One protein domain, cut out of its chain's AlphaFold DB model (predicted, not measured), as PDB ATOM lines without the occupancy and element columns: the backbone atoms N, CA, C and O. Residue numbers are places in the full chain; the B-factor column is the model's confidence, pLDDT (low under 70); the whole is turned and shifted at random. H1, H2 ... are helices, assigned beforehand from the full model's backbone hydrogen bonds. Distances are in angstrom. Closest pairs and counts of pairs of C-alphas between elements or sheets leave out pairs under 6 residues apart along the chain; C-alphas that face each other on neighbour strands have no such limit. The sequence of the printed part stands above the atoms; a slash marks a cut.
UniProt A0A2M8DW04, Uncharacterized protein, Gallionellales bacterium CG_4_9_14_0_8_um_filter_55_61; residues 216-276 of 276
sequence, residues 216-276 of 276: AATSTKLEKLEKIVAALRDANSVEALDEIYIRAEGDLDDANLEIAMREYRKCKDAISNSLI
ATOM      1  N   ALA A 216       7.899 -60.217 -21.684       41.59
ATOM      2  CA  ALA A 216       7.119 -59.392 -20.753       41.59
ATOM      3  C   ALA A 216       7.911 -58.189 -20.199       41.59
ATOM      4  O   ALA A 216       7.408 -57.073 -20.133       41.59
ATOM      5  N   ALA A 217       9.181 -58.373 -19.821       48.53
ATOM      6  CA  ALA A 217       9.983 -57.280 -19.263       48.53
ATOM      7  C   ALA A 217      10.457 -56.279 -20.334       48.53
ATOM      8  O   ALA A 217      10.545 -55.084 -20.058       48.53
ATOM      9  N   THR A 218      10.723 -56.743 -21.565       52.03
ATOM     10  CA  THR A 218      11.106 -55.856 -22.679       52.03
ATOM     11  C   THR A 218       9.904 -55.054 -23.185       52.03
ATOM     12  O   THR A 218      10.069 -53.872 -23.472       52.03
ATOM     13  N   SER A 219       8.693 -55.638 -23.217       56.44
ATOM     14  CA  SER A 219       7.472 -54.896 -23.570       56.44
ATOM     15  C   SER A 219       7.168 -53.808 -22.539       56.44
ATOM     16  O   SER A 219       6.964 -52.660 -22.910       56.44
ATOM     17  N   THR A 220       7.271 -54.124 -21.242       66.06
ATOM     18  CA  THR A 220       6.988 -53.149 -20.174       66.06
ATOM     19  C   THR A 220       7.993 -51.985 -20.153       66.06
ATOM     20  O   THR A 220       7.639 -50.863 -19.796       66.06
ATOM     21  N   LYS A 221       9.257 -52.222 -20.534       72.69
ATOM     22  CA  LYS A 221      10.283 -51.169 -20.647       72.69
ATOM     23  C   LYS A 221      10.082 -50.284 -21.881       72.69
ATOM     24  O   LYS A 221      10.169 -49.065 -21.748       72.69
ATOM     25  N   LEU A 222       9.763 -50.870 -23.040       71.88
ATOM     26  CA  LEU A 222       9.418 -50.098 -24.242       71.88
ATOM     27  C   LEU A 222       8.168 -49.238 -24.012       71.88
ATOM     28  O   LEU A 222       8.186 -48.053 -24.318       71.88
ATOM     29  N   GLU A 223       7.128 -49.793 -23.386       77.56
ATOM     30  CA  GLU A 223       5.896 -49.060 -23.059       77.56
ATOM     31  C   GLU A 223       6.150 -47.862 -22.129       77.56
ATOM     32  O   GLU A 223       5.512 -46.815 -22.260       77.56
ATOM     33  N   LYS A 224       7.083 -47.989 -21.175       79.50
ATOM     34  CA  LYS A 224       7.488 -46.879 -20.299       79.50
ATOM     35  C   LYS A 224       8.246 -45.797 -21.067       79.50
ATOM     36  O   LYS A 224       7.937 -44.621 -20.893       79.50
ATOM     37  N   LEU A 225       9.187 -46.182 -21.931       80.88
ATOM     38  CA  LEU A 225       9.919 -45.239 -22.779       80.88
ATOM     39  C   LEU A 225       8.972 -44.493 -23.726       80.88
ATOM     40  O   LEU A 225       9.058 -43.274 -23.834       80.88
ATOM     41  N   GLU A 226       8.036 -45.194 -24.366       82.94
ATOM     42  CA  GLU A 226       7.047 -44.588 -25.266       82.94
ATOM     43  C   GLU A 226       6.168 -43.563 -24.542       82.94
ATOM     44  O   GLU A 226       5.945 -42.470 -25.064       82.94
ATOM     45  N   LYS A 227       5.731 -43.860 -23.311       85.06
ATOM     46  CA  LYS A 227       4.976 -42.909 -22.478       85.06
ATOM     47  C   LYS A 227       5.794 -41.671 -22.112       85.06
ATOM     48  O   LYS A 227       5.261 -40.566 -22.156       85.06
ATOM     49  N   ILE A 228       7.071 -41.843 -21.774       84.25
ATOM     50  CA  ILE A 228       7.970 -40.731 -21.432       84.25
ATOM     51  C   ILE A 228       8.250 -39.867 -22.666       84.25
ATOM     52  O   ILE A 228       8.169 -38.645 -22.587       84.25
ATOM     53  N   VAL A 229       8.512 -40.475 -23.825       85.19
ATOM     54  CA  VAL A 229       8.733 -39.748 -25.084       85.19
ATOM     55  C   VAL A 229       7.469 -39.010 -25.532       85.19
ATOM     56  O   VAL A 229       7.568 -37.876 -25.995       85.19
ATOM     57  N   ALA A 230       6.282 -39.599 -25.363       84.94
ATOM     58  CA  ALA A 230       5.018 -38.911 -25.622       84.94
ATOM     59  C   ALA A 230       4.834 -37.701 -24.688       84.94
ATOM     60  O   ALA A 230       4.541 -36.608 -25.161       84.94
ATOM     61  N   ALA A 231       5.103 -37.862 -23.389       84.06
ATOM     62  CA  ALA A 231       5.031 -36.763 -22.426       84.06
ATOM     63  C   ALA A 231       6.035 -35.635 -22.737       84.06
ATOM     64  O   ALA A 231       5.694 -34.465 -22.596       84.06
ATOM     65  N   LEU A 232       7.246 -35.969 -23.201       84.69
ATOM     66  CA  LEU A 232       8.240 -34.981 -23.642       84.69
ATOM     67  C   LEU A 232       7.772 -34.190 -24.873       84.69
ATOM     68  O   LEU A 232       8.085 -33.008 -24.983       84.69
ATOM     69  N   ARG A 233       7.020 -34.817 -25.786       83.75
ATOM     70  CA  ARG A 233       6.479 -34.158 -26.989       83.75
ATOM     71  C   ARG A 233       5.282 -33.257 -26.701       83.75
ATOM     72  O   ARG A 233       5.112 -32.263 -27.397       83.75
ATOM     73  N   ASP A 234       4.496 -33.590 -25.682       83.00
ATOM     74  CA  ASP A 234       3.332 -32.804 -25.252       83.00
ATOM     75  C   ASP A 234       3.701 -31.664 -24.276       83.00
ATOM     76  O   ASP A 234       2.841 -30.880 -23.864       83.00
ATOM     77  N   ALA A 235       4.974 -31.553 -23.879       82.56
ATOM     78  CA  ALA A 235       5.444 -30.510 -22.978       82.56
ATOM     79  C   ALA A 235       5.466 -29.132 -23.668       82.56
ATOM     80  O   ALA A 235       6.111 -28.942 -24.695       82.56
ATOM     81  N   ASN A 236       4.801 -28.144 -23.056       78.88
ATOM     82  CA  ASN A 236       4.644 -26.791 -23.614       78.88
ATOM     83  C   ASN A 236       5.609 -25.744 -23.025       78.88
ATOM     84  O   ASN A 236       5.559 -24.579 -23.416       78.88
ATOM     85  N   SER A 237       6.459 -26.119 -22.064       81.31
ATOM     86  CA  SER A 237       7.472 -25.232 -21.481       81.31
ATOM     87  C   SER A 237       8.757 -25.997 -21.176       81.31
ATOM     88  O   SER A 237       8.745 -27.221 -21.027       81.31
ATOM     89  N   VAL A 238       9.869 -25.267 -21.081       78.31
ATOM     90  CA  VAL A 238      11.182 -25.857 -20.782       78.31
ATOM     91  C   VAL A 238      11.199 -26.445 -19.367       78.31
ATOM     92  O   VAL A 238      11.745 -27.524 -19.169       78.31
ATOM     93  N   GLU A 239      10.524 -25.815 -18.405       76.56
ATOM     94  CA  GLU A 239      10.419 -26.313 -17.027       76.56
ATOM     95  C   GLU A 239       9.644 -27.637 -16.949       76.56
ATOM     96  O   GLU A 239      10.049 -28.553 -16.235       76.56
ATOM     97  N   ALA A 240       8.555 -27.770 -17.715       79.19
ATOM     98  CA  ALA A 240       7.797 -29.018 -17.788       79.19
ATOM     99  C   ALA A 240       8.627 -30.144 -18.427       79.19
ATOM    100  O   ALA A 240       8.566 -31.293 -17.991       79.19
ATOM    101  N   LEU A 241       9.431 -29.804 -19.436       82.25
ATOM    102  CA  LEU A 241      10.333 -30.732 -20.109       82.25
ATOM    103  C   LEU A 241      11.439 -31.235 -19.160       82.25
ATOM    104  O   LEU A 241      11.737 -32.432 -19.141       82.25
ATOM    105  N   ASP A 242      12.005 -30.339 -18.347       78.69
ATOM    106  CA  ASP A 242      13.028 -30.653 -17.342       78.69
ATOM    107  C   ASP A 242      12.478 -31.582 -16.249       78.69
ATOM    108  O   ASP A 242      13.113 -32.582 -15.917       78.69
ATOM    109  N   GLU A 243      11.268 -31.327 -15.739       79.88
ATOM    110  CA  GLU A 243      10.634 -32.209 -14.748       79.88
ATOM    111  C   GLU A 243      10.380 -33.625 -15.282       79.88
ATOM    112  O   GLU A 243      10.587 -34.608 -14.564       79.88
ATOM    113  N   ILE A 244       9.921 -33.744 -16.531       81.75
ATOM    114  CA  ILE A 244       9.653 -35.044 -17.161       81.75
ATOM    115  C   ILE A 244      10.961 -35.813 -17.354       81.75
ATOM    116  O   ILE A 244      11.009 -37.016 -17.095       81.75
ATOM    117  N   TYR A 245      12.033 -35.124 -17.750       82.69
ATOM    118  CA  TYR A 245      13.343 -35.738 -17.929       82.69
ATOM    119  C   TYR A 245      13.962 -36.205 -16.603       82.69
ATOM    120  O   TYR A 245      14.431 -37.337 -16.521       82.69
ATOM    121  N   ILE A 246      13.872 -35.404 -15.535       82.44
ATOM    122  CA  ILE A 246      14.351 -35.789 -14.194       82.44
ATOM    123  C   ILE A 246      13.616 -37.033 -13.679       82.44
ATOM    124  O   ILE A 246      14.223 -37.921 -13.081       82.44
ATOM    125  N   ARG A 247      12.302 -37.139 -13.921       76.75
ATOM    126  CA  ARG A 247      11.545 -38.354 -13.570       76.75
ATOM    127  C   ARG A 247      12.006 -39.560 -14.393       76.75
ATOM    128  O   ARG A 247      12.109 -40.656 -13.851       76.75
ATOM    129  N   ALA A 248      12.345 -39.352 -15.664       80.75
ATOM    130  CA  ALA A 248      12.854 -40.401 -16.540       80.75
ATOM    131  C   ALA A 248      14.222 -40.958 -16.095       80.75
ATOM    132  O   ALA A 248      14.448 -42.155 -16.261       80.75
ATOM    133  N   GLU A 249      15.095 -40.147 -15.480       77.31
ATOM    134  CA  GLU A 249      16.387 -40.601 -14.923       77.31
ATOM    135  C   GLU A 249      16.231 -41.641 -13.798       77.31
ATOM    136  O   GLU A 249      17.113 -42.473 -13.602       77.31
ATOM    137  N   GLY A 250      15.112 -41.617 -13.064       73.81
ATOM    138  CA  GLY A 250      14.819 -42.599 -12.015       73.81
ATOM    139  C   GLY A 250      14.174 -43.895 -12.520       73.81
ATOM    140  O   GLY A 250      14.263 -44.921 -11.846       73.81
ATOM    141  N   ASP A 251      13.529 -43.852 -13.688       73.62
ATOM    142  CA  ASP A 251      12.663 -44.927 -14.194       73.62
ATOM    143  C   ASP A 251      13.250 -45.708 -15.386       73.62
ATOM    144  O   ASP A 251      12.787 -46.821 -15.673       73.62
ATOM    145  N   LEU A 252      14.237 -45.145 -16.095       77.62
ATOM    146  CA  LEU A 252      14.862 -45.730 -17.287       77.62
ATOM    147  C   LEU A 252      16.276 -46.259 -17.004       77.62
ATOM    148  O   LEU A 252      16.990 -45.756 -16.145       77.62
ATOM    149  N   ASP A 253      16.685 -47.280 -17.757       79.06
ATOM    150  CA  ASP A 253      18.084 -47.714 -17.825       79.06
ATOM    151  C   ASP A 253      18.883 -46.844 -18.813       79.06
ATOM    152  O   ASP A 253      18.305 -46.157 -19.658       79.06
ATOM    153  N   ASP A 254      20.216 -46.880 -18.715       74.00
ATOM    154  CA  ASP A 254      21.129 -45.976 -19.437       74.00
ATOM    155  C   ASP A 254      20.864 -45.918 -20.956       74.00
ATOM    156  O   ASP A 254      20.901 -44.844 -21.557       74.00
ATOM    157  N   ALA A 255      20.517 -47.054 -21.574       77.62
ATOM    158  CA  ALA A 255      20.223 -47.138 -23.004       77.62
ATOM    159  C   ALA A 255      18.913 -46.424 -23.390       77.62
ATOM    160  O   ALA A 255      18.856 -45.711 -24.394       77.62
ATOM    161  N   ASN A 256      17.848 -46.583 -22.599       82.06
ATOM    162  CA  ASN A 256      16.573 -45.911 -22.862       82.06
ATOM    163  C   ASN A 256      16.615 -44.430 -22.456       82.06
ATOM    164  O   ASN A 256      15.962 -43.595 -23.090       82.06
ATOM    165  N   LEU A 257      17.416 -44.087 -21.445       81.75
ATOM    166  CA  LEU A 257      17.641 -42.709 -21.022       81.75
ATOM    167  C   LEU A 257      18.344 -41.887 -22.112       81.75
ATOM    168  O   LEU A 257      18.002 -40.722 -22.308       81.75
ATOM    169  N   GLU A 258      19.263 -42.487 -22.875       82.88
ATOM    170  CA  GLU A 258      19.905 -41.828 -24.021       82.88
ATOM    171  C   GLU A 258      18.887 -41.464 -25.118       82.88
ATOM    172  O   GLU A 258      18.920 -40.361 -25.676       82.88
ATOM    173  N   ILE A 259      17.919 -42.348 -25.381       84.31
ATOM    174  CA  ILE A 259      16.832 -42.099 -26.340       84.31
ATOM    175  C   ILE A 259      15.928 -40.962 -25.843       84.31
ATOM    176  O   ILE A 259      15.637 -40.032 -26.602       84.31
ATOM    177  N   ALA A 260      15.536 -40.989 -24.566       84.00
ATOM    178  CA  ALA A 260      14.758 -39.916 -23.947       84.00
ATOM    179  C   ALA A 260      15.518 -38.577 -23.961       84.00
ATOM    180  O   ALA A 260      14.930 -37.542 -24.270       84.00
ATOM    181  N   MET A 261      16.836 -38.588 -23.727       84.00
ATOM    182  CA  MET A 261      17.690 -37.392 -23.772       84.00
ATOM    183  C   MET A 261      17.744 -36.792 -25.179       84.00
ATOM    184  O   MET A 261      17.735 -35.569 -25.347       84.00
ATOM    185  N   ARG A 262      17.781 -37.636 -26.215       84.81
ATOM    186  CA  ARG A 262      17.771 -37.179 -27.608       84.81
ATOM    187  C   ARG A 262      16.454 -36.498 -27.975       84.81
ATOM    188  O   ARG A 262      16.484 -35.470 -28.649       84.81
ATOM    189  N   GLU A 263      15.318 -37.042 -27.544       85.50
ATOM    190  CA  GLU A 263      14.004 -36.424 -27.775       85.50
ATOM    191  C   GLU A 263      13.813 -35.159 -26.929       85.50
ATOM    192  O   GLU A 263      13.338 -34.156 -27.459       85.50
ATOM    193  N   TYR A 264      14.275 -35.153 -25.676       86.19
ATOM    194  CA  TYR A 264      14.325 -33.961 -24.826       86.19
ATOM    195  C   TYR A 264      15.062 -32.811 -25.529       86.19
ATOM    196  O   TYR A 264      14.521 -31.715 -25.650       86.19
ATOM    197  N   ARG A 265      16.258 -33.058 -26.082       86.38
ATOM    198  CA  ARG A 265      17.027 -32.020 -26.795       86.38
ATOM    199  C   ARG A 265      16.258 -31.458 -27.989       86.38
ATOM    200  O   ARG A 265      16.160 -30.247 -28.126       86.38
ATOM    201  N   LYS A 266      15.637 -32.326 -28.797       87.06
ATOM    202  CA  LYS A 266      14.812 -31.891 -29.937       87.06
ATOM    203  C   LYS A 266      13.621 -31.031 -29.506       87.06
ATOM    204  O   LYS A 266      13.351 -30.019 -30.144       87.06
ATOM    205  N   CYS A 267      12.908 -31.429 -28.451       83.44
ATOM    206  CA  CYS A 267      11.746 -30.686 -27.957       83.44
ATOM    207  C   CYS A 267      12.172 -29.345 -27.347       83.44
ATOM    208  O   CYS A 267      11.542 -28.323 -27.607       83.44
ATOM    209  N   LYS A 268      13.293 -29.320 -26.620       85.81
ATOM    210  CA  LYS A 268      13.885 -28.093 -26.078       85.81
ATOM    211  C   LYS A 268      14.270 -27.106 -27.176       85.81
ATOM    212  O   LYS A 268      13.938 -25.928 -27.069       85.81
ATOM    213  N   ASP A 269      14.906 -27.587 -28.242       83.69
ATOM    214  CA  ASP A 269      15.277 -26.760 -29.395       83.69
ATOM    215  C   ASP A 269      14.033 -26.223 -30.123       83.69
ATOM    216  O   ASP A 269      14.012 -25.067 -30.544       83.69
ATOM    217  N   ALA A 270      12.968 -27.024 -30.238       80.50
ATOM    218  CA  ALA A 270      11.706 -26.600 -30.847       80.50
ATOM    219  C   ALA A 270      10.984 -25.514 -30.026       80.50
ATOM    220  O   ALA A 270      10.499 -24.540 -30.598       80.50
ATOM    221  N   ILE A 271      10.953 -25.652 -28.696       79.12
ATOM    222  CA  ILE A 271      10.365 -24.654 -27.788       79.12
ATOM    223  C   ILE A 271      11.219 -23.378 -27.779       79.12
ATOM    224  O   ILE A 271      10.687 -22.279 -27.887       79.12
ATOM    225  N   SER A 272      12.548 -23.506 -27.724       73.75
ATOM    226  CA  SER A 272      13.458 -22.354 -27.742       73.75
ATOM    227  C   SER A 272      13.406 -21.574 -29.060       73.75
ATOM    228  O   SER A 272      13.618 -20.365 -29.044       73.75
ATOM    229  N   ASN A 273      13.120 -22.238 -30.184       69.62
ATOM    230  CA  ASN A 273      12.972 -21.594 -31.492       69.62
ATOM    231  C   ASN A 273      11.580 -20.989 -31.738       69.62
ATOM    232  O   ASN A 273      11.441 -20.226 -32.686       69.62
ATOM    233  N   SER A 274      10.555 -21.306 -30.933       62.41
ATOM    234  CA  SER A 274       9.231 -20.658 -31.029       62.41
ATOM    235  C   SER A 274       9.102 -19.400 -30.154       62.41
ATOM    236  O   SER A 274       8.110 -18.678 -30.249       62.41
ATOM    237  N   LEU A 275      10.114 -19.136 -29.320       56.09
ATOM    238  CA  LEU A 275      10.254 -17.966 -28.446       56.09
ATOM    239  C   LEU A 275      11.073 -16.817 -29.080       56.09
ATOM    240  O   LEU A 275      11.313 -15.811 -28.409       56.09
ATOM    241  N   ILE A 276      11.487 -16.962 -30.347       47.41
ATOM    242  CA  ILE A 276      12.139 -15.938 -31.192       47.41
ATOM    243  C   ILE A 276      11.151 -15.497 -32.271       47.41
ATOM    244  O   ILE A 276      11.044 -14.270 -32.496       47.41
TER     245      ILE A 276
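Overview. This is residues 216 to 276 of the 276 residues of an uncharacterized protein of Gallionellales bacterium CG_4_9_14_0_8_um_filter_55_61 (UniProt A0A2M8DW04). Three helices lie side by side in a short up-and-down bundle drawn out into a rod, with H1 shifted lengthwise so that its later residues alone pack on H2 and H3. H2 folds back after H1, and H3 turns again to run the same way as H1 and on towards the other end of the rod. The printed part has 61 residues, with three named helices in the order H1, H2, H3 and no named strand; the class is all helix. It is compact, with a radius of gyration of the C-alphas of 11.9 A, and spans 45 by 16 by 15 A.

Along the chain. H1 holds residues 216 to 233, beginning at C-alpha 216 at (7.119, -59.392, -20.753), and is 26.0 A long. H2 holds residues 238 to 251, is 20.2 A long and begins at C-alpha 238 at (11.182, -25.857, -20.782). H3, the longest helix, holds residues 254 to 274, is 30.3 A long and ends at C-alpha 274 at (9.231, -20.658, -31.029).

Arrangement. H1 touches H2 with residues 228 to 232 alone; the closest C-alphas, of Leu 232 and Leu 241, are 5.9 A apart. This helical hairpin has a shallow tilt of 11 degrees, opposite ways. H1 touches H3 with residues 225 to 233 alone, closest at the C-alphas of Val 229 and Ala 260, 6.1 A apart, at a shallow tilt of 14 degrees, the same way. H2 and H3, also a helical hairpin, touch at the C-alphas of Val 238 and Lys 268, their closest, 6.4 A apart; they run opposite ways at a shallow tilt of 3 degrees. Every O i to N i+4 pair is within hydrogen-bond range in H1, against 8 of 10 in H2 and 16 of 17 in H3.

Size, cuts and confidence. The C-alphas farthest apart are those of Ala 216 and Ile 276, the chain's last residue, at 45.0 A. The printed part has no cut, and both links are tight. The mean pLDDT of the printed part is 77.2; residues 216 to 220 and 273 to 276 are under 70.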